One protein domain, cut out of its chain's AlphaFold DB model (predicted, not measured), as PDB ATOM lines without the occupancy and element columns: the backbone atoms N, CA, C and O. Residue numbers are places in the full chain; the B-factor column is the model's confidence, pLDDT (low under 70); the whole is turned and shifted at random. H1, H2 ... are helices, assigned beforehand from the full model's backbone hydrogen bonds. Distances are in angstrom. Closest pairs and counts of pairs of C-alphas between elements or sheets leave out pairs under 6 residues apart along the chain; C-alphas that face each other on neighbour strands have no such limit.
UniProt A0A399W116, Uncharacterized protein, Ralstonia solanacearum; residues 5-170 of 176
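AT A GLANCE: This is residues 5 to 170 of the 176 residues of an uncharacterized protein of Ralstonia solanacearum (UniProt A0A399W116). Two helical hairpins, H2 with H3 and H7 with H8, pack across each other into a bundle of four helices, with H8 in the core. The short helices sit round H8: H1 packs at the end where H8 begins, H4 lies near H8, and H5 and H6 lie along another side of it. The printed part has 166 residues with eight named helices, H1 to H8 in chain order, and no named strand; the class is all helix. It is compact, with a radius of gyration of the C-alphas of 16.4 A and spans of 52 by 35 by 26 A.

HOW THE PARTS SIT: The longest helix, H2, residues 19 to 45, forms a hairpin with H3, residues 50 to 65: they touch, closest at the C-alphas of Arg 28 and Ile 64, 6.0 A, at a shallow tilt of 9 degrees, opposite ways. With residues 33 to 43 alone H2 touches H7, residues 116 to 138, at a steep tilt of 39 degrees; the closest C-alphas, of Cys 36 and Ser 127, are 6.1 A apart. H7 forms a hairpin with the hub, H8, residues 143 to 167, at a shallow tilt of 15 degrees, opposite ways; the closest C-alphas, of Phe 137 and Ala 146, are 5.3 A apart. H8 touches H3 with residues 154 to 164 alone, closest at the C-alphas of Val 61 and Leu 157, 6.1 A, at a steep tilt of 43 degrees. H1, residues 5 to 10, touches H8 about perpendicular at 83 degrees, with the C-alphas of Leu 6 and Ala 143 closest at 4.6 A. H5, residues 90 to 95, also touches H8 about perpendicular, at 76 degrees; the closest C-alphas, of Met 93 and Gly 148, are 4.2 A apart. H6, residues 99 to 106, only just touches H8, with 3 pairs of C-alphas within 8 A, the closest those of Leu 105 and Leu 156, 7.0 A. H4, residues 77 to 83, is close to H8 but not clearly touching; the closest C-alphas, of His 81 and Leu 151, are 7.0 A apart. In each of the eight helices every O i to N i+4 pair is within hydrogen-bond range.

IN THESE COORDINATES: H1 begins at C-alpha 5, (81.356, 268.631, 204.431). H2 is 38.5 A long, from C-alpha 19 at (92.140, 257.886, 199.014). H3 is 21.7 A long, H7 32.8 A and H8 36.1 A, ending at C-alpha 167, (57.462, 244.224, 186.394).

THE WHOLE: The C-alphas farthest apart, of Pro 13 and Ser 115, are 51.8 A apart. The printed part has no cut, and the link from H3 to H4 is long, with 11 residues. Residues 67 to 72 have pLDDT under 70; the mean of the printed part is 92.9.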
ATOM      1  N   CYS A   5      81.727 269.064 203.083       97.00
ATOM      2  CA  CYS A   5      81.356 268.631 204.431       97.00
ATOM      3  C   CYS A   5      81.512 267.113 204.624       97.00
ATOM      4  O   CYS A   5      82.081 266.678 205.622       97.00
ATOM      5  N   LEU A   6      81.077 266.318 203.642       97.00
ATOM      6  CA  LEU A   6      81.197 264.865 203.673       97.00
ATOM      7  C   LEU A   6      82.642 264.423 203.430       97.00
ATOM      8  O   LEU A   6      83.119 263.519 204.105       97.00
ATOM      9  N   MET A   7      83.363 265.096 202.529       96.69
ATOM     10  CA  MET A   7      84.788 264.843 202.302       96.69
ATOM     11  C   MET A   7      85.608 265.050 203.580       96.69
ATOM     12  O   MET A   7      86.415 264.197 203.932       96.69
ATOM     13  N   ASN A   8      85.373 266.154 204.294       96.50
ATOM     14  CA  ASN A   8      86.051 266.456 205.554       96.50
ATOM     15  C   ASN A   8      85.760 265.401 206.623       96.50
ATOM     16  O   ASN A   8      86.652 265.054 207.389       96.50
ATOM     17  N   TYR A   9      84.531 264.885 206.667       96.31
ATOM     18  CA  TYR A   9      84.161 263.799 207.569       96.31
ATOM     19  C   TYR A   9      84.863 262.483 207.198       96.31
ATOM     20  O   TYR A   9      85.464 261.858 208.065       96.31
ATOM     21  N   MET A  10      84.901 262.118 205.912       95.12
ATOM     22  CA  MET A  10      85.577 260.905 205.422       95.12
ATOM     23  C   MET A  10      87.068 260.842 205.771       95.12
ATOM     24  O   MET A  10      87.570 259.765 206.076       95.12
ATOM     25  N   ILE A  11      87.770 261.979 205.734       95.94
ATOM     26  CA  ILE A  11      89.203 262.067 206.077       95.94
ATOM     27  C   ILE A  11      89.455 262.362 207.561       95.94
ATOM     28  O   ILE A  11      90.604 262.479 207.982       95.94
ATOM     29  N   SER A  12      88.401 262.580 208.349       94.25
ATOM     30  CA  SER A  12      88.553 262.912 209.764       94.25
ATOM     31  C   SER A  12      88.994 261.686 210.573       94.25
ATOM     32  O   SER A  12      88.745 260.559 210.142       94.25
ATOM     33  N   PRO A  13      89.594 261.868 211.767       91.56
ATOM     34  CA  PRO A  13      90.080 260.752 212.581       91.56
ATOM     35  C   PRO A  13      89.019 259.719 212.978       91.56
ATOM     36  O   PRO A  13      89.382 258.617 213.376       91.56
ATOM     37  N   SER A  14      87.728 260.063 212.920       88.00
ATOM     38  CA  SER A  14      86.650 259.111 213.192       88.00
ATOM     39  C   SER A  14      86.446 258.094 212.069       88.00
ATOM     40  O   SER A  14      86.072 256.957 212.342       88.00
ATOM     41  N   MET A  15      86.694 258.484 210.817       91.69
ATOM     42  CA  MET A  15      86.521 257.613 209.653       91.69
ATOM     43  C   MET A  15      87.844 257.105 209.080       91.69
ATOM     44  O   MET A  15      87.933 255.934 208.717       91.69
ATOM     45  N   ASP A  16      88.836 257.993 208.964       92.19
ATOM     46  CA  ASP A  16      90.172 257.738 208.412       92.19
ATOM     47  C   ASP A  16      90.141 256.954 207.081       92.19
ATOM     48  O   ASP A  16      90.881 255.989 206.861       92.19
ATOM     49  N   LEU A  17      89.228 257.327 206.171       91.62
ATOM     50  CA  LEU A  17      89.137 256.668 204.871       91.62
ATOM     51  C   LEU A  17      90.339 257.031 204.002       91.62
ATOM     52  O   LEU A  17      90.642 258.200 203.765       91.62
ATOM     53  N   ASN A  18      90.969 256.007 203.431       91.31
ATOM     54  CA  ASN A  18      92.043 256.201 202.468       91.31
ATOM     55  C   ASN A  18      91.530 256.746 201.116       91.31
ATOM     56  O   ASN A  18      90.350 256.645 200.764       91.31
ATOM     57  N   GLU A  19      92.452 257.281 200.314       91.75
ATOM     58  CA  GLU A  19      92.140 257.886 199.014       91.75
ATOM     59  C   GLU A  19      91.474 256.916 198.028       91.75
ATOM     60  O   GLU A  19      90.643 257.337 197.222       91.75
ATOM     61  N   VAL A  20      91.803 255.620 198.092       91.44
ATOM     62  CA  VAL A  20      91.216 254.595 197.216       91.44
ATOM     63  C   VAL A  20      89.721 254.460 197.494       91.44
ATOM     64  O   VAL A  20      88.923 254.539 196.562       91.44
ATOM     65  N   LYS A  21      89.331 254.356 198.769       90.62
ATOM     66  CA  LYS A  21      87.924 254.278 199.183       90.62
ATOM     67  C   LYS A  21      87.150 255.532 198.794       90.62
ATOM     68  O   LYS A  21      86.058 255.442 198.234       90.62
ATOM     69  N   ILE A  22      87.736 256.708 199.016       93.50
ATOM     70  CA  ILE A  22      87.124 257.992 198.644       93.50
ATOM     71  C   ILE A  22      86.937 258.089 197.125       93.50
ATOM     72  O   ILE A  22      85.890 258.538 196.648       93.50
ATOM     73  N   LYS A  23      87.935 257.662 196.344       93.12
ATOM     74  CA  LYS A  23      87.853 257.623 194.881       93.12
ATOM     75  C   LYS A  23      86.744 256.678 194.419       93.12
ATOM     76  O   LYS A  23      85.928 257.082 193.598       93.12
ATOM     77  N   LYS A  24      86.667 255.476 194.985       92.06
ATOM     78  CA  LYS A  24      85.636 254.484 194.656       92.06
ATOM     79  C   LYS A  24      84.232 254.965 194.985       92.06
ATOM     80  O   LYS A  24      83.330 254.867 194.158       92.06
ATOM     81  N   PHE A  25      84.058 255.586 196.144       93.88
ATOM     82  CA  PHE A  25      82.789 256.208 196.497       93.88
ATOM     83  C   PHE A  25      82.414 257.349 195.542       93.88
ATOM     84  O   PHE A  25      81.258 257.476 195.143       93.88
ATOM     85  N   ARG A  26      83.391 258.156 195.109       94.81
ATOM     86  CA  ARG A  26      83.165 259.200 194.100       94.81
ATOM     87  C   ARG A  26      82.711 258.616 192.765       94.81
ATOM     88  O   ARG A  26      81.776 259.153 192.181       94.81
ATOM     89  N   GLU A  27      83.368 257.559 192.295       93.94
ATOM     90  CA  GLU A  27      83.002 256.840 191.067       93.94
ATOM     91  C   GLU A  27      81.572 256.303 191.164       93.94
ATOM     92  O   GLU A  27      80.758 256.583 190.288       93.94
ATOM     93  N   ARG A  28      81.229 255.652 192.283       94.25
ATOM     94  CA  ARG A  28      79.870 255.178 192.566       94.25
ATOM     95  C   ARG A  28      78.839 256.303 192.491       94.25
ATOM     96  O   ARG A  28      77.851 256.173 191.781       94.25
ATOM     97  N   VAL A  29      79.058 257.409 193.203       95.50
ATOM     98  CA  VAL A  29      78.127 258.551 193.201       95.50
ATOM     99  C   VAL A  29      77.990 259.145 191.802       95.50
ATOM    100  O   VAL A  29      76.877 259.431 191.377       95.50
ATOM    101  N   ASN A  30      79.095 259.319 191.073       95.94
ATOM    102  CA  ASN A  30      79.046 259.814 189.698       95.94
ATOM    103  C   ASN A  30      78.233 258.879 188.794       95.94
ATOM    104  O   ASN A  30      77.459 259.363 187.978       95.94
ATOM    105  N   TYR A  31      78.323 257.565 188.992       96.25
ATOM    106  CA  TYR A  31      77.510 256.626 188.230       96.25
ATOM    107  C   TYR A  31      76.008 256.774 188.539       96.25
ATOM    108  O   TYR A  31      75.188 256.727 187.630       96.25
ATOM    109  N   VAL A  32      75.626 257.072 189.787       97.50
ATOM    110  CA  VAL A  32      74.224 257.415 190.111       97.50
ATOM    111  C   VAL A  32      73.758 258.659 189.340       97.50
ATOM    112  O   VAL A  32      72.634 258.676 188.835       97.50
ATOM    113  N   PHE A  33      74.609 259.686 189.210       97.50
ATOM    114  CA  PHE A  33      74.309 260.856 188.373       97.50
ATOM    115  C   PHE A  33      74.098 260.463 186.907       97.50
ATOM    116  O   PHE A  33      73.101 260.872 186.318       97.50
ATOM    117  N   GLU A  34      74.980 259.638 186.342       97.50
ATOM    118  CA  GLU A  34      74.860 259.167 184.957       97.50
ATOM    119  C   GLU A  34      73.561 258.385 184.725       97.50
ATOM    120  O   GLU A  34      72.885 258.596 183.721       97.50
ATOM    121  N   VAL A  35      73.164 257.514 185.659       97.62
ATOM    122  CA  VAL A  35      71.887 256.784 185.582       97.62
ATOM    123  C   VAL A  35      70.703 257.749 185.590       97.62
ATOM    124  O   VAL A  35      69.771 257.587 184.800       97.62
ATOM    125  N   CYS A  36      70.736 258.770 186.449       97.88
ATOM    126  CA  CYS A  36      69.704 259.803 186.492       97.88
ATOM    127  C   CYS A  36      69.605 260.551 185.152       97.88
ATOM    128  O   CYS A  36      68.513 260.685 184.605       97.88
ATOM    129  N   GLU A  37      70.736 260.976 184.585       97.19
ATOM    130  CA  GLU A  37      70.793 261.689 183.301       97.19
ATOM    131  C   GLU A  37      70.298 260.830 182.132       97.19
ATOM    132  O   GLU A  37      69.459 261.284 181.355       97.19
ATOM    133  N   LYS A  38      70.734 259.566 182.042       96.50
ATOM    134  CA  LYS A  38      70.231 258.609 181.040       96.50
ATOM    135  C   LYS A  38      68.719 258.422 181.149       96.50
ATOM    136  O   LYS A  38      68.025 258.329 180.139       96.50
ATOM    137  N   SER A  39      68.203 258.376 182.377       96.44
ATOM    138  CA  SER A  39      66.772 258.214 182.634       96.44
ATOM    139  C   SER A  39      65.971 259.435 182.192       96.44
ATOM    140  O   SER A  39      64.929 259.296 181.557       96.44
ATOM    141  N   GLU A  40      66.459 260.639 182.483       96.38
ATOM    142  CA  GLU A  40      65.860 261.892 182.013       96.38
ATOM    143  C   GLU A  40      65.915 262.021 180.486       96.38
ATOM    144  O   GLU A  40      64.930 262.415 179.860       96.38
ATOM    145  N   GLU A  41      67.033 261.641 179.865       96.19
ATOM    146  CA  GLU A  41      67.182 261.649 178.411       96.19
ATOM    147  C   GLU A  41      66.204 260.678 177.736       96.19
ATOM    148  O   GLU A  41      65.528 261.048 176.767       96.19
ATOM    149  N   TRP A  42      66.061 259.465 178.277       95.81
ATOM    150  CA  TRP A  42      65.081 258.493 177.799       95.81
ATOM    151  C   TRP A  42      63.646 259.023 177.915       95.81
ATOM    152  O   TRP A  42      62.848 258.854 176.993       95.81
ATOM    153  N   LEU A  43      63.307 259.724 179.003       93.56
ATOM    154  CA  LEU A  43      61.980 260.323 179.176       93.56
ATOM    155  C   LEU A  43      61.642 261.360 178.096       93.56
ATOM    156  O   LEU A  43      60.466 261.510 177.758       93.56
ATOM    157  N   ILE A  44      62.650 262.042 177.547       94.06
ATOM    158  CA  ILE A  44      62.494 263.027 176.471       94.06
ATOM    159  C   ILE A  44      62.398 262.340 175.106       94.06
ATOM    160  O   ILE A  44      61.532 262.686 174.303       94.06
ATOM    161  N   LYS A  45      63.298 261.393 174.818       93.69
ATOM    162  CA  LYS A  45      63.413 260.784 173.484       93.69
ATOM    163  C   LYS A  45      62.426 259.650 173.249       93.69
ATOM    164  O   LYS A  45      61.964 259.493 172.121       93.69
ATOM    165  N   LYS A  46      62.133 258.864 174.290       88.75
ATOM    166  CA  LYS A  46      61.336 257.630 174.223       88.75
ATOM    167  C   LYS A  46      61.804 256.711 173.085       88.75
ATOM    168  O   LYS A  46      61.003 256.158 172.338       88.75
ATOM    169  N   ASP A  47      63.120 256.584 172.945       87.06
ATOM    170  CA  ASP A  47      63.805 255.861 171.867       87.06
ATOM    171  C   ASP A  47      63.748 254.333 172.009       87.06
ATOM    172  O   ASP A  47      64.012 253.616 171.045       87.06
ATOM    173  N   GLN A  48      63.334 253.831 173.173       90.88
ATOM    174  CA  GLN A  48      63.013 252.426 173.411       90.88
ATOM    175  C   GLN A  48      61.806 252.256 174.344       90.88
ATOM    176  O   GLN A  48      61.433 253.179 175.074       90.88
ATOM    177  N   LYS A  49      61.203 251.058 174.341       91.38
ATOM    178  CA  LYS A  49      60.102 250.687 175.245       91.38
ATOM    179  C   LYS A  49      60.554 250.710 176.706       91.38
ATOM    180  O   LYS A  49      61.700 250.393 177.020       91.38
ATOM    181  N   SER A  50      59.626 251.017 177.607       92.75
ATOM    182  CA  SER A  50      59.897 251.203 179.038       92.75
ATOM    183  C   SER A  50      60.486 249.955 179.689       92.75
ATOM    184  O   SER A  50      61.397 250.064 180.500       92.75
ATOM    185  N   PHE A  51      60.044 248.758 179.290       91.88
ATOM    186  CA  PHE A  51      60.621 247.512 179.795       91.88
ATOM    187  C   PHE A  51      62.078 247.299 179.359       91.88
ATOM    188  O   PHE A  51      62.888 246.837 180.160       91.88
ATOM    189  N   ALA A  52      62.420 247.625 178.108       92.88
ATOM    190  CA  ALA A  52      63.789 247.519 177.604       92.88
ATOM    191  C   ALA A  52      64.714 248.487 178.353       92.88
ATOM    192  O   ALA A  52      65.705 248.050 178.929       92.88
ATOM    193  N   PHE A  53      64.298 249.749 178.476       95.38
ATOM    194  CA  PHE A  53      64.997 250.757 179.273       95.38
ATOM    195  C   PHE A  53      65.212 250.322 180.728       95.38
ATOM    196  O   PHE A  53      66.311 250.434 181.266       95.38
ATOM    197  N   LEU A  54      64.182 249.765 181.361       95.62
ATOM    198  CA  LEU A  54      64.284 249.285 182.733       95.62
ATOM    199  C   LEU A  54      65.248 248.102 182.897       95.62
ATOM    200  O   LEU A  54      65.775 247.935 183.989       95.62
ATOM    201  N   ASN A  55      65.523 247.306 181.856       93.81
ATOM    202  CA  ASN A  55      66.577 246.285 181.927       93.81
ATOM    203  C   ASN A  55      67.972 246.904 182.015       93.81
ATOM    204  O   ASN A  55      68.808 246.394 182.758       93.81
ATOM    205  N   ASP A  56      68.212 247.988 181.279       95.31
ATOM    206  CA  ASP A  56      69.488 248.704 181.326       95.31
ATOM    207  C   ASP A  56      69.677 249.348 182.708       95.31
ATOM    208  O   ASP A  56      70.729 249.203 183.332       95.31
ATOM    209  N   VAL A  57      68.612 249.962 183.242       96.81
ATOM    210  CA  VAL A  57      68.604 250.522 184.603       96.81
ATOM    211  C   VAL A  57      68.817 249.438 185.663       96.81
ATOM    212  O   VAL A  57      69.543 249.678 186.622       96.81
ATOM    213  N   ASP A  58      68.229 248.247 185.508       96.25
ATOM    214  CA  ASP A  58      68.432 247.108 186.420       96.25
ATOM    215  C   ASP A  58      69.921 246.758 186.530       96.25
ATOM    216  O   ASP A  58      70.464 246.626 187.629       96.25
ATOM    217  N   LEU A  59      70.607 246.659 185.388       94.56
ATOM    218  CA  LEU A  59      72.038 246.376 185.344       94.56
ATOM    219  C   LEU A  59      72.841 247.474 186.050       94.56
ATOM    220  O   LEU A  59      73.654 247.164 186.922       94.56
ATOM    221  N   ASP A  60      72.581 248.739 185.717       96.12
ATOM    222  CA  ASP A  60      73.266 249.884 186.318       96.12
ATOM    223  C   ASP A  60      73.064 249.918 187.851       96.12
ATOM    224  O   ASP A  60      74.022 250.066 188.618       96.12
ATOM    225  N   VAL A  61      71.831 249.696 188.325       95.44
ATOM    226  CA  VAL A  61      71.493 249.631 189.757       95.44
ATOM    227  C   VAL A  61      72.245 248.497 190.456       95.44
ATOM    228  O   VAL A  61      72.785 248.703 191.546       95.44
ATOM    229  N   ASN A  62      72.324 247.313 189.843       92.06
ATOM    230  CA  ASN A  62      73.058 246.181 190.410       92.06
ATOM    231  C   ASN A  62      74.563 246.465 190.515       92.06
ATOM    232  O   ASN A  62      75.175 246.101 191.522       92.06
ATOM    233  N   VAL A  63      75.160 247.152 189.535       91.50
ATOM    234  CA  VAL A  63      76.576 247.549 189.606       91.50
ATOM    235  C   VAL A  63      76.811 248.550 190.743       91.50
ATOM    236  O   VAL A  63      77.761 248.394 191.509       91.50
ATOM    237  N   ILE A  64      75.933 249.546 190.903       92.75
ATOM    238  CA  ILE A  64      76.059 250.574 191.950       92.75
ATOM    239  C   ILE A  64      75.883 249.986 193.357       92.75
ATOM    240  O   ILE A  64      76.632 250.329 194.278       92.75
ATOM    241  N   LEU A  65      74.877 249.129 193.550       90.50
ATOM    242  CA  LEU A  65      74.575 248.550 194.862       90.50
ATOM    243  C   LEU A  65      75.524 247.397 195.227       90.50
ATOM    244  O   LEU A  65      75.763 247.171 196.417       90.50
ATOM    245  N   GLY A  66      76.078 246.703 194.226       82.06
ATOM    246  CA  GLY A  66      76.953 245.536 194.367       82.06
ATOM    247  C   GLY A  66      78.458 245.812 194.271       82.06
ATOM    248  O   GLY A  66      79.227 244.855 194.186       82.06
ATOM    249  N   SER A  67      78.897 247.075 194.286       64.12
ATOM    250  CA  SER A  67      80.260 247.501 193.912       64.12
ATOM    251  C   SER A  67      81.431 246.838 194.666       64.12
ATOM    252  O   SER A  67      82.532 246.821 194.138       64.12
ATOM    253  N   ASP A  68      81.225 246.228 195.837       62.00
ATOM    254  CA  ASP A  68      82.285 245.566 196.636       62.00
ATOM    255  C   ASP A  68      82.359 244.034 196.427       62.00
ATOM    256  O   ASP A  68      83.272 243.354 196.886       62.00
ATOM    257  N   ILE A  69      81.430 243.439 195.666       58.78
ATOM    258  CA  ILE A  69      81.460 241.987 195.390       58.78
ATOM    259  C   ILE A  69      82.700 241.609 194.545       58.78
ATOM    260  O   ILE A  69      83.141 240.460 194.552       58.78
ATOM    261  N   ALA A  70      83.301 242.581 193.853       54.19
ATOM    262  CA  ALA A  70      84.420 242.384 192.934       54.19
ATOM    263  C   ALA A  70      85.822 242.622 193.540       54.19
ATOM    264  O   ALA A  70      86.793 242.636 192.784       54.19
ATOM    265  N   ALA A  71      85.953 242.795 194.866       61.44
ATOM    266  CA  ALA A  71      87.232 243.073 195.546       61.44
ATOM    267  C   ALA A  71      87.997 244.278 194.954       61.44
ATOM    268  O   ALA A  71      89.228 244.301 194.899       61.44
ATOM    269  N   ASP A  72      87.262 245.286 194.484       67.94
ATOM    270  CA  ASP A  72      87.808 246.421 193.740       67.94
ATOM    271  C   ASP A  72      88.367 247.537 194.648       67.94
ATOM    272  O   ASP A  72      88.905 248.532 194.155       67.94
ATOM    273  N   GLY A  73      88.261 247.356 195.970       72.12
ATOM    274  CA  GLY A  73      88.738 248.281 196.996       72.12
ATOM    275  C   GLY A  73      87.724 249.349 197.419       72.12
ATOM    276  O   GLY A  73      88.095 250.232 198.196       72.12
ATOM    277  N   GLY A  74      86.484 249.307 196.918       80.56
ATOM    278  CA  GLY A  74      85.375 250.121 197.419       80.56
ATOM    279  C   GLY A  74      84.749 249.546 198.693       80.56
ATOM    280  O   GLY A  74      84.851 248.358 198.958       80.56
ATOM    281  N   ASP A  75      84.081 250.388 199.482       86.06
ATOM    282  CA  ASP A  75      83.263 249.913 200.602       86.06
ATOM    283  C   ASP A  75      81.885 249.462 200.081       86.06
ATOM    284  O   ASP A  75      81.250 250.167 199.292       86.06
ATOM    285  N   SER A  76      81.396 248.304 200.537       88.06
ATOM    286  CA  SER A  76      80.034 247.850 200.226       88.06
ATOM    287  C   SER A  76      78.957 248.831 200.691       88.06
ATOM    288  O   SER A  76      79.109 249.531 201.695       88.06
ATOM    289  N   THR A  77      77.796 248.794 200.028       90.50
ATOM    290  CA  THR A  77      76.589 249.514 200.471       90.50
ATOM    291  C   THR A  77      76.263 249.216 201.945       90.50
ATOM    292  O   THR A  77      75.945 250.125 202.705       90.50
ATOM    293  N   TRP A  78      76.427 247.963 202.390       89.00
ATOM    294  CA  TRP A  78      76.240 247.592 203.799       89.00
ATOM    295  C   TRP A  78      77.224 248.308 204.733       89.00
ATOM    296  O   TRP A  78      76.817 248.814 205.781       89.00
ATOM    297  N   LEU A  79      78.507 248.379 204.367       90.19
ATOM    298  CA  LEU A  79      79.530 249.035 205.181       90.19
ATOM    299  C   LEU A  79      79.295 250.550 205.254       90.19
ATOM    300  O   LEU A  79      79.382 251.138 206.331       90.19
ATOM    301  N   ILE A  80      78.902 251.162 204.135       91.69
ATOM    302  CA  ILE A  80      78.499 252.569 204.076       91.69
ATOM    303  C   ILE A  80      77.313 252.825 205.024       91.69
ATOM    304  O   ILE A  80      77.345 253.761 205.819       91.69
ATOM    305  N   HIS A  81      76.276 251.981 204.996       91.50
ATOM    306  CA  HIS A  81      75.075 252.171 205.824       91.50
ATOM    307  C   HIS A  81      75.340 251.978 207.317       91.50
ATOM    308  O   HIS A  81      74.766 252.690 208.139       91.50
ATOM    309  N   SER A  82      76.192 251.012 207.659       87.06
ATOM    310  CA  SER A  82      76.411 250.573 209.041       87.06
ATOM    311  C   SER A  82      77.552 251.291 209.755       87.06
ATOM    312  O   SER A  82      77.478 251.457 210.966       87.06
ATOM    313  N   SER A  83      78.602 251.691 209.032       89.31
ATOM    314  CA  SER A  83      79.834 252.211 209.640       89.31
ATOM    315  C   SER A  83      80.012 253.706 209.417       89.31
ATOM    316  O   SER A  83      80.406 254.415 210.340       89.31
ATOM    317  N   TRP A  84      79.687 254.227 208.230       92.94
ATOM    318  CA  TRP A  84      79.912 255.648 207.935       92.94
ATOM    319  C   TRP A  84      78.937 256.565 208.678       92.94
ATOM    320  O   TRP A  84      79.198 257.749 208.851       92.94
ATOM    321  N   THR A  85      77.822 256.020 209.154       92.50
ATOM    322  CA  THR A  85      76.782 256.760 209.876       92.50
ATOM    323  C   THR A  85      77.021 256.837 211.387       92.50
ATOM    324  O   THR A  85      76.275 257.538 212.062       92.50
ATOM    325  N   THR A  86      78.045 256.154 211.919       90.12
ATOM    326  CA  THR A  86      78.232 255.925 213.367       90.12
ATOM    327  C   THR A  86      78.290 257.210 214.193       90.12
ATOM    328  O   THR A  86      77.634 257.294 215.229       90.12
ATOM    329  N   ASP A  87      79.029 258.217 213.724       91.19
ATOM    330  CA  ASP A  87      79.199 259.492 214.437       91.19
ATOM    331  C   ASP A  87      78.244 260.588 213.941       91.19
ATOM    332  O   ASP A  87      78.381 261.757 214.309       91.19
ATOM    333  N   LEU A  88      77.273 260.222 213.100       94.06
ATOM    334  CA  LEU A  88      76.287 261.137 212.537       94.06
ATOM    335  C   LEU A  88      74.949 261.023 213.272       94.06
ATOM    336  O   LEU A  88      74.519 259.959 213.718       94.06
ATOM    337  N   SER A  89      74.235 262.138 213.364       96.38
ATOM    338  CA  SER A  89      72.914 262.196 213.978       96.38
ATOM    339  C   SER A  89      71.860 261.589 213.053       96.38
ATOM    340  O   SER A  89      71.495 262.169 212.031       96.38
ATOM    341  N   THR A  90      71.285 260.448 213.452       95.19
ATOM    342  CA  THR A  90      70.159 259.822 212.735       95.19
ATOM    343  C   THR A  90      68.981 260.780 212.557       95.19
ATOM    344  O   THR A  90      68.364 260.802 211.491       95.19
ATOM    345  N   ALA A  91      68.694 261.604 213.570       96.75
ATOM    346  CA  ALA A  91      67.646 262.617 213.489       96.75
ATOM    347  C   ALA A  91      67.963 263.660 212.409       96.75
ATOM    348  O   ALA A  91      67.121 263.910 211.553       96.75
ATOM    349  N   ALA A  92      69.191 264.189 212.377       96.06
ATOM    350  CA  ALA A  92      69.597 265.172 211.374       96.06
ATOM    351  C   ALA A  92      69.608 264.584 209.954       96.06
ATOM    352  O   ALA A  92      69.164 265.242 209.013       96.06
ATOM    353  N   MET A  93      70.053 263.330 209.793       97.31
ATOM    354  CA  MET A  93      69.984 262.623 208.509       97.31
ATOM    355  C   MET A  93      68.538 262.533 208.009       97.31
ATOM    356  O   MET A  93      68.271 262.884 206.860       97.31
ATOM    357  N   HIS A  94      67.600 262.116 208.865       95.94
ATOM    358  CA  HIS A  94      66.182 262.002 208.515       95.94
ATOM    359  C   HIS A  94      65.523 263.364 208.251       95.94
ATOM    360  O   HIS A  94      64.857 263.537 207.234       95.94
ATOM    361  N   GLU A  95      65.730 264.345 209.131       95.50
ATOM    362  CA  GLU A  95      65.179 265.702 208.996       95.50
ATOM    363  C   GLU A  95      65.704 266.432 207.757       95.50
ATOM    364  O   GLU A  95      65.039 267.328 207.237       95.50
ATOM    365  N   SER A  96      66.870 266.029 207.244       94.88
ATOM    366  CA  SER A  96      67.396 266.562 205.993       94.88
ATOM    367  C   SER A  96      66.584 266.138 204.766       94.88
ATOM    368  O   SER A  96      66.750 266.759 203.718       94.88
ATOM    369  N   LEU A  97      65.741 265.098 204.847       95.88
ATOM    370  CA  LEU A  97      65.007 264.551 203.705       95.88
ATOM    371  C   LEU A  97      63.693 265.318 203.448       95.88
ATOM    372  O   LEU A  97      62.936 265.571 204.386       95.88
ATOM    373  N   PRO A  98      63.361 265.657 202.183       93.19
ATOM    374  CA  PRO A  98      62.078 266.263 201.842       93.19
ATOM    375  C   PRO A  98      60.924 265.327 202.202       93.19
ATOM    376  O   PRO A  98      61.011 264.115 201.989       93.19
ATOM    377  N   LYS A  99      59.815 265.879 202.699       94.12
ATOM    378  CA  LYS A  99      58.652 265.081 203.124       94.12
ATOM    379  C   LYS A  99      58.062 264.276 201.971       94.12
ATOM    380  O   LYS A  99      57.646 263.138 202.164       94.12
ATOM    381  N   GLU A 100      58.062 264.854 200.777       95.69
ATOM    382  CA  GLU A 100      57.582 264.238 199.544       95.69
ATOM    383  C   GLU A 100      58.424 263.009 199.191       95.69
ATOM    384  O   GLU A 100      57.879 261.960 198.863       95.69
ATOM    385  N   LEU A 101      59.750 263.105 199.344       96.12
ATOM    386  CA  LEU A 101      60.660 261.979 199.147       96.12
ATOM    387  C   LEU A 101      60.413 260.875 200.179       96.12
ATOM    388  O   LEU A 101      60.342 259.709 199.808       96.12
ATOM    389  N   VAL A 102      60.272 261.224 201.462       96.69
ATOM    390  CA  VAL A 102      59.987 260.237 202.519       96.69
ATOM    391  C   VAL A 102      58.666 259.521 202.233       96.69
ATOM    392  O   VAL A 102      58.612 258.293 202.276       96.69
ATOM    393  N   SER A 103      57.625 260.269 201.864       96.31
ATOM    394  CA  SER A 103      56.332 259.705 201.467       96.31
ATOM    395  C   SER A 103      56.471 258.752 200.279       96.31
ATOM    396  O   SER A 103      55.940 257.645 200.324       96.31
ATOM    397  N   TYR A 104      57.206 259.151 199.238       96.56
ATOM    398  CA  TYR A 104      57.454 258.313 198.069       96.56
ATOM    399  C   TYR A 104      58.216 257.031 198.429       96.56
ATOM    400  O   TYR A 104      57.814 255.937 198.033       96.56
ATOM    401  N   LEU A 105      59.281 257.132 199.229       96.00
ATOM    402  CA  LEU A 105      60.077 255.987 199.674       96.00
ATOM    403  C   LEU A 105      59.233 254.989 200.472       96.00
ATOM    404  O   LEU A 105      59.280 253.795 200.174       96.00
ATOM    405  N   CYS A 106      58.420 255.479 201.410       94.62
ATOM    406  CA  CYS A 106      57.548 254.658 202.248       94.62
ATOM    407  C   CYS A 106      56.314 254.107 201.519       94.62
ATOM    408  O   CYS A 106      55.707 253.151 202.005       94.62
ATOM    409  N   ALA A 107      55.925 254.672 200.373       93.88
ATOM    410  CA  ALA A 107      54.824 254.141 199.579       93.88
ATOM    411  C   ALA A 107      55.166 252.738 199.046       93.88
ATOM    412  O   ALA A 107      56.214 252.526 198.432       93.88
ATOM    413  N   GLY A 108      54.284 251.764 199.271       87.50
ATOM    414  CA  GLY A 108      54.438 250.415 198.722       87.50
ATOM    415  C   GLY A 108      54.203 250.358 197.209       87.50
ATOM    416  O   GLY A 108      53.684 251.300 196.612       87.50
ATOM    417  N   ILE A 109      54.552 249.224 196.599       88.31
ATOM    418  CA  ILE A 109      54.133 248.879 195.233       88.31
ATOM    419  C   ILE A 109      52.928 247.946 195.380       88.31
ATOM    420  O   ILE A 109      53.055 246.856 195.932       88.31
ATOM    421  N   ASP A 110      51.746 248.406 194.970       83.44
ATOM    422  CA  ASP A 110      50.457 247.799 195.328       83.44
ATOM    423  C   ASP A 110      49.933 246.779 194.302       83.44
ATOM    424  O   ASP A 110      49.018 246.010 194.605       83.44
ATOM    425  N   ARG A 111      50.491 246.761 193.084       87.31
ATOM    426  CA  ARG A 111      49.995 245.963 191.955       87.31
ATOM    427  C   ARG A 111      51.135 245.415 191.089       87.31
ATOM    428  O   ARG A 111      52.110 246.105 190.819       87.31
ATOM    429  N   PHE A 112      50.966 244.178 190.615       88.19
ATOM    430  CA  PHE A 112      51.890 243.513 189.680       88.19
ATOM    431  C   PHE A 112      51.588 243.818 188.208       88.19
ATOM    432  O   PHE A 112      52.488 243.818 187.373       88.19
ATOM    433  N   LEU A 113      50.313 244.039 187.880       92.19
ATOM    434  CA  LEU A 113      49.856 244.292 186.518       92.19
ATOM    435  C   LEU A 113      49.631 245.791 186.346       92.19
ATOM    436  O   LEU A 113      48.665 246.344 186.871       92.19
ATOM    437  N   LEU A 114      50.552 246.423 185.630       92.44
ATOM    438  CA  LEU A 114      50.549 247.846 185.304       92.44
ATOM    439  C   LEU A 114      50.480 248.022 183.787       92.44
ATOM    440  O   LEU A 114      51.055 247.233 183.038       92.44
ATOM    441  N   SER A 115      49.794 249.063 183.340       92.69
ATOM    442  CA  SER A 115      49.844 249.525 181.950       92.69
ATOM    443  C   SER A 115      51.168 250.232 181.638       92.69
ATOM    444  O   SER A 115      51.826 250.739 182.548       92.69
ATOM    445  N   ASP A 116      51.532 250.358 180.356       90.75
ATOM    446  CA  ASP A 116      52.732 251.113 179.948       90.75
ATOM    447  C   ASP A 116      52.715 252.558 180.475       90.75
ATOM    448  O   ASP A 116      53.731 253.074 180.930       90.75
ATOM    449  N   ALA A 117      51.541 253.198 180.505       91.19
ATOM    450  CA  ALA A 117      51.384 254.551 181.039       91.19
ATOM    451  C   ALA A 117      51.637 254.636 182.557       91.19
ATOM    452  O   ALA A 117      52.126 255.655 183.051       91.19
ATOM    453  N   GLU A 118      51.289 253.592 183.315       93.44
ATOM    454  CA  GLU A 118      51.600 253.513 184.746       93.44
ATOM    455  C   GLU A 118      53.096 253.274 184.973       93.44
ATOM    456  O   GLU A 118      53.672 253.898 185.862       93.44
ATOM    457  N   VAL A 119      53.734 252.438 184.145       93.81
ATOM    458  CA  VAL A 119      55.189 252.220 184.185       93.81
ATOM    459  C   VAL A 119      55.945 253.508 183.876       93.81
ATOM    460  O   VAL A 119      56.835 253.897 184.629       93.81
ATOM    461  N   ASP A 120      55.546 254.216 182.823       93.12
ATOM    462  CA  ASP A 120      56.133 255.498 182.447       93.12
ATOM    463  C   ASP A 120      56.030 256.527 183.567       93.12
ATOM    464  O   ASP A 120      57.010 257.205 183.875       93.12
ATOM    465  N   ARG A 121      54.861 256.621 184.209       93.44
ATOM    466  CA  ARG A 121      54.668 257.511 185.357       93.44
ATOM    467  C   ARG A 121      55.615 257.160 186.499       93.44
ATOM    468  O   ARG A 121      56.181 258.065 187.103       93.44
ATOM    469  N   TRP A 122      55.805 255.871 186.767       94.94
ATOM    470  CA  TRP A 122      56.696 255.405 187.822       94.94
ATOM    471  C   TRP A 122      58.154 255.796 187.553       94.94
ATOM    472  O   TRP A 122      58.833 256.291 188.450       94.94
ATOM    473  N   ILE A 123      58.613 255.648 186.305       95.75
ATOM    474  CA  ILE A 123      59.961 256.058 185.884       95.75
ATOM    475  C   ILE A 123      60.140 257.574 186.016       95.75
ATOM    476  O   ILE A 123      61.166 258.022 186.524       95.75
ATOM    477  N   VAL A 124      59.145 258.366 185.594       96.44
ATOM    478  CA  VAL A 124      59.162 259.833 185.740       96.44
ATOM    479  C   VAL A 124      59.303 260.232 187.203       96.44
ATOM    480  O   VAL A 124      60.195 261.004 187.544       96.44
ATOM    481  N   GLU A 125      58.435 259.705 188.065       96.50
ATOM    482  CA  GLU A 125      58.400 260.057 189.485       96.50
ATOM    483  C   GLU A 125      59.701 259.651 190.190       96.50
ATOM    484  O   GLU A 125      60.305 260.454 190.903       96.50
ATOM    485  N   TRP A 126      60.192 258.437 189.924       97.75
ATOM    486  CA  TRP A 126      61.476 257.974 190.444       97.75
ATOM    487  C   TRP A 126      62.640 258.869 189.999       97.75
ATOM    488  O   TRP A 126      63.441 259.285 190.837       97.75
ATOM    489  N   SER A 127      62.714 259.196 188.705       97.69
ATOM    490  CA  SER A 127      63.790 260.017 188.138       97.69
ATOM    491  C   SER A 127      63.803 261.421 188.753       97.69
ATOM    492  O   SER A 127      64.847 261.908 189.185       97.69
ATOM    493  N   GLN A 128      62.628 262.036 188.922       97.69
ATOM    494  CA  GLN A 128      62.487 263.334 189.593       97.69
ATOM    495  C   GLN A 128      62.967 263.290 191.047       97.69
ATOM    496  O   GLN A 128      63.692 264.183 191.493       97.69
ATOM    497  N   HIS A 129      62.593 262.252 191.800       98.31
ATOM    498  CA  HIS A 129      63.071 262.087 193.170       98.31
ATOM    499  C   HIS A 129      64.584 261.863 193.231       98.31
ATOM    500  O   HIS A 129      65.240 262.457 194.089       98.31
ATOM    501  N   LEU A 130      65.143 261.065 192.318       98.19
ATOM    502  CA  LEU A 130      66.582 260.833 192.243       98.19
ATOM    503  C   LEU A 130      67.339 262.128 191.943       98.19
ATOM    504  O   LEU A 130      68.256 262.470 192.691       98.19
ATOM    505  N   ARG A 131      66.903 262.900 190.941       97.81
ATOM    506  CA  ARG A 131      67.476 264.211 190.608       97.81
ATOM    507  C   ARG A 131      67.468 265.153 191.805       97.81
ATOM    508  O   ARG A 131      68.513 265.676 192.185       97.81
ATOM    509  N   HIS A 132      66.319 265.311 192.464       97.50
ATOM    510  CA  HIS A 132      66.209 266.176 193.638       97.50
ATOM    511  C   HIS A 132      67.136 265.745 194.784       97.50
ATOM    512  O   HIS A 132      67.680 266.594 195.494       97.50
ATOM    513  N   VAL A 133      67.323 264.438 194.997       98.06
ATOM    514  CA  VAL A 133      68.263 263.928 196.006       98.06
ATOM    515  C   VAL A 133      69.706 264.216 195.613       98.06
ATOM    516  O   VAL A 133      70.478 264.638 196.473       98.06
ATOM    517  N   LEU A 134      70.066 264.020 194.347       97.56
ATOM    518  CA  LEU A 134      71.410 264.265 193.830       97.56
ATOM    519  C   LEU A 134      71.798 265.747 193.901       97.56
ATOM    520  O   LEU A 134      72.898 266.074 194.356       97.56
ATOM    521  N   ASP A 135      70.882 266.643 193.541       96.94
ATOM    522  CA  ASP A 135      71.101 268.087 193.625       96.94
ATOM    523  C   ASP A 135      71.245 268.534 195.089       96.94
ATOM    524  O   ASP A 135      72.175 269.265 195.443       96.94
ATOM    525  N   ALA A 136      70.381 268.032 195.980       96.75
ATOM    526  CA  ALA A 136      70.465 268.314 197.414       96.75
ATOM    527  C   ALA A 136      71.725 267.719 198.061       96.75
ATOM    528  O   ALA A 136      72.305 268.323 198.966       96.75
ATOM    529  N   PHE A 137      72.173 266.552 197.597       97.94
ATOM    530  CA  PHE A 137      73.448 265.975 197.998       97.94
ATOM    531  C   PHE A 137      74.585 266.912 197.609       97.94
ATOM    532  O   PHE A 137      75.325 267.335 198.487       97.94
ATOM    533  N   ALA A 138      74.680 267.314 196.339       96.88
ATOM    534  CA  ALA A 138      75.727 268.218 195.867       96.88
ATOM    535  C   ALA A 138      75.748 269.560 196.627       96.88
ATOM    536  O   ALA A 138      76.824 270.115 196.857       96.88
ATOM    537  N   ALA A 139      74.580 270.048 197.055       96.50
ATOM    538  CA  ALA A 139      74.414 271.280 197.824       96.50
ATOM    539  C   ALA A 139      74.539 271.112 199.355       96.50
ATOM    540  O   ALA A 139      74.367 272.084 200.093       96.50
ATOM    541  N   SER A 140      74.814 269.906 199.863       97.56
ATOM    542  CA  SER A 140      74.823 269.637 201.305       97.56
ATOM    543  C   SER A 140      75.938 270.392 202.035       97.56
ATOM    544  O   SER A 140      77.107 270.364 201.648       97.56
ATOM    545  N   THR A 141      75.581 271.032 203.148       96.56
ATOM    546  CA  THR A 141      76.500 271.835 203.973       96.56
ATOM    547  C   THR A 141      76.955 271.124 205.248       96.56
ATOM    548  O   THR A 141      77.947 271.539 205.844       96.56
ATOM    549  N   THR A 142      76.288 270.036 205.644       97.50
ATOM    550  CA  THR A 142      76.653 269.205 206.801       97.50
ATOM    551  C   THR A 142      76.867 267.750 206.388       97.50
ATOM    552  O   THR A 142      76.254 267.271 205.429       97.50
ATOM    553  N   ALA A 143      77.741 267.045 207.113       97.12
ATOM    554  CA  ALA A 143      78.018 265.633 206.860       97.12
ATOM    555  C   ALA A 143      76.771 264.763 207.085       97.12
ATOM    556  O   ALA A 143      76.500 263.890 206.266       97.12
ATOM    557  N   ASP A 144      75.963 265.062 208.110       97.31
ATOM    558  CA  ASP A 144      74.694 264.369 208.365       97.31
ATOM    559  C   ASP A 144      73.728 264.511 207.186       97.31
ATOM    560  O   ASP A 144      73.192 263.522 206.697       97.31
ATOM    561  N   ALA A 145      73.530 265.729 206.671       97.81
ATOM    562  CA  ALA A 145      72.631 265.939 205.541       97.81
ATOM    563  C   ALA A 145      73.139 265.215 204.290       97.81
ATOM    564  O   ALA A 145      72.378 264.503 203.634       97.81
ATOM    565  N   ALA A 146      74.438 265.336 203.993       97.81
ATOM    566  CA  ALA A 146      75.047 264.656 202.858       97.81
ATOM    567  C   ALA A 146      74.894 263.132 202.972       97.81
ATOM    568  O   ALA A 146      74.476 262.490 202.011       97.81
ATOM    569  N   MET A 147      75.162 262.556 204.146       97.25
ATOM    570  CA  MET A 147      75.038 261.118 204.374       97.25
ATOM    571  C   MET A 147      73.581 260.649 204.338       97.25
ATOM    572  O   MET A 147      73.280 259.625 203.729       97.25
ATOM    573  N   GLY A 148      72.649 261.437 204.881       97.62
ATOM    574  CA  GLY A 148      71.214 261.201 204.726       97.62
ATOM    575  C   GLY A 148      70.804 261.129 203.253       97.62
ATOM    576  O   GLY A 148      70.030 260.252 202.867       97.62
ATOM    577  N   ARG A 149      71.383 261.980 202.391       97.75
ATOM    578  CA  ARG A 149      71.134 261.916 200.941       97.75
ATOM    579  C   ARG A 149      71.777 260.704 200.277       97.75
ATOM    580  O   ARG A 149      71.160 260.160 199.370       97.75
ATOM    581  N   VAL A 150      72.939 260.238 200.735       97.25
ATOM    582  CA  VAL A 150      73.538 258.970 200.268       97.25
ATOM    583  C   VAL A 150      72.600 257.799 200.553       97.25
ATOM    584  O   VAL A 150      72.282 257.039 199.642       97.25
ATOM    585  N   LEU A 151      72.075 257.701 201.776       97.12
ATOM    586  CA  LEU A 151      71.104 256.658 202.119       97.12
ATOM    587  C   LEU A 151      69.820 256.782 201.291       97.12
ATOM    588  O   LEU A 151      69.272 255.778 200.845       97.12
ATOM    589  N   ALA A 152      69.349 258.004 201.040       97.94
ATOM    590  CA  ALA A 152      68.174 258.228 200.207       97.94
ATOM    591  C   ALA A 152      68.389 257.826 198.735       97.94
ATOM    592  O   ALA A 152      67.477 257.254 198.141       97.94
ATOM    593  N   MET A 153      69.573 258.076 198.156       97.75
ATOM    594  CA  MET A 153      69.930 257.564 196.824       97.75
ATOM    595  C   MET A 153      69.825 256.041 196.805       97.75
ATOM    596  O   MET A 153      69.161 255.477 195.940       97.75
ATOM    597  N   ASP A 154      70.420 255.380 197.794       97.00
ATOM    598  CA  ASP A 154      70.449 253.921 197.860       97.00
ATOM    599  C   ASP A 154      69.046 253.330 198.022       97.00
ATOM    600  O   ASP A 154      68.713 252.344 197.366       97.00
ATOM    601  N   LEU A 155      68.188 253.971 198.822       97.19
ATOM    602  CA  LEU A 155      66.782 253.596 198.951       97.19
ATOM    603  C   LEU A 155      66.013 253.766 197.632       97.19
ATOM    604  O   LEU A 155      65.212 252.901 197.285       97.19
ATOM    605  N   LEU A 156      66.258 254.838 196.872       98.12
ATOM    606  CA  LEU A 156      65.640 255.036 195.555       98.12
ATOM    607  C   LEU A 156      66.094 253.975 194.545       98.12
ATOM    608  O   LEU A 156      65.267 253.460 193.791       98.12
ATOM    609  N   LEU A 157      67.380 253.618 194.541       97.75
ATOM    610  CA  LEU A 157      67.918 252.553 193.689       97.75
ATOM    611  C   LEU A 157      67.314 251.192 194.060       97.75
ATOM    612  O   LEU A 157      66.846 250.464 193.189       97.75
ATOM    613  N   GLN A 158      67.232 250.871 195.355       96.25
ATOM    614  CA  GLN A 158      66.587 249.645 195.839       96.25
ATOM    615  C   GLN A 158      65.095 249.601 195.494       96.25
ATOM    616  O   GLN A 158      64.577 248.557 195.092       96.25
ATOM    617  N   LYS A 159      64.393 250.733 195.614       97.06
ATOM    618  CA  LYS A 159      62.983 250.843 195.230       97.06
ATOM    619  C   LYS A 159      62.796 250.586 193.732       97.06
ATOM    620  O   LYS A 159      61.867 249.870 193.369       97.06
ATOM    621  N   MET A 160      63.688 251.105 192.885       97.12
ATOM    622  CA  MET A 160      63.700 250.824 191.442       97.12
ATOM    623  C   MET A 160      63.972 249.347 191.154       97.12
ATOM    624  O   MET A 160      63.198 248.729 190.431       97.12
ATOM    625  N   ALA A 161      64.979 248.736 191.781       96.06
ATOM    626  CA  ALA A 161      65.241 247.301 191.630       96.06
ATOM    627  C   ALA A 161      64.021 246.442 192.019       96.06
ATOM    628  O   ALA A 161      63.656 245.494 191.319       96.06
ATOM    629  N   CYS A 162      63.343 246.801 193.114       95.56
ATOM    630  CA  CYS A 162      62.106 246.148 193.540       95.56
ATOM    631  C   CYS A 162      60.993 246.304 192.492       95.56
ATOM    632  O   CYS A 162      60.352 245.323 192.113       95.56
ATOM    633  N   PHE A 163      60.798 247.515 191.966       95.94
ATOM    634  CA  PHE A 163      59.815 247.786 190.920       95.94
ATOM    635  C   PHE A 163      60.086 247.014 189.628       95.94
ATOM    636  O   PHE A 163      59.178 246.370 189.101       95.94
ATOM    637  N   ILE A 164      61.334 246.995 189.158       95.38
ATOM    638  CA  ILE A 164      61.747 246.217 187.985       95.38
ATOM    639  C   ILE A 164      61.473 244.728 188.216       95.38
ATOM    640  O   ILE A 164      60.904 244.058 187.352       95.38
ATOM    641  N   THR A 165      61.801 244.214 189.405       94.56
ATOM    642  CA  THR A 165      61.526 242.819 189.782       94.56
ATOM    643  C   THR A 165      60.030 242.508 189.726       94.56
ATOM    644  O   THR A 165      59.641 241.472 189.190       94.56
ATOM    645  N   ILE A 166      59.173 243.408 190.212       93.25
ATOM    646  CA  ILE A 166      57.713 243.265 190.116       93.25
ATOM    647  C   ILE A 166      57.258 243.267 188.652       93.25
ATOM    648  O   ILE A 166      56.466 242.409 188.256       93.25
ATOM    649  N   LEU A 167      57.801 244.157 187.818       93.56
ATOM    650  CA  LEU A 167      57.462 244.224 186.394       93.56
ATOM    651  C   LEU A 167      57.856 242.978 185.600       93.56
ATOM    652  O   LEU A 167      57.242 242.700 184.572       93.56
ATOM    653  N   ARG A 168      58.807 242.166 186.073       92.62
ATOM    654  CA  ARG A 168      59.123 240.865 185.451       92.62
ATOM    655  C   ARG A 168      57.918 239.916 185.443       92.62
ATOM    656  O   ARG A 168      57.820 239.077 184.544       92.62
ATOM    657  N   PHE A 169      57.004 240.066 186.403       92.38
ATOM    658  CA  PHE A 169      55.748 239.315 186.490       92.38
ATOM    659  C   PHE A 169      54.600 239.963 185.705       92.38
ATOM    660  O   PHE A 169      53.531 239.365 185.583       92.38
ATOM    661  N   ASN A 170      54.794 241.169 185.168       91.81
ATOM    662  CA  ASN A 170      53.766 241.872 184.421       91.81
ATOM    663  C   ASN A 170      53.627 241.277 183.010       91.81
ATOM    664  O   ASN A 170      54.554 241.314 182.200       91.81
TER     665      ASN A 170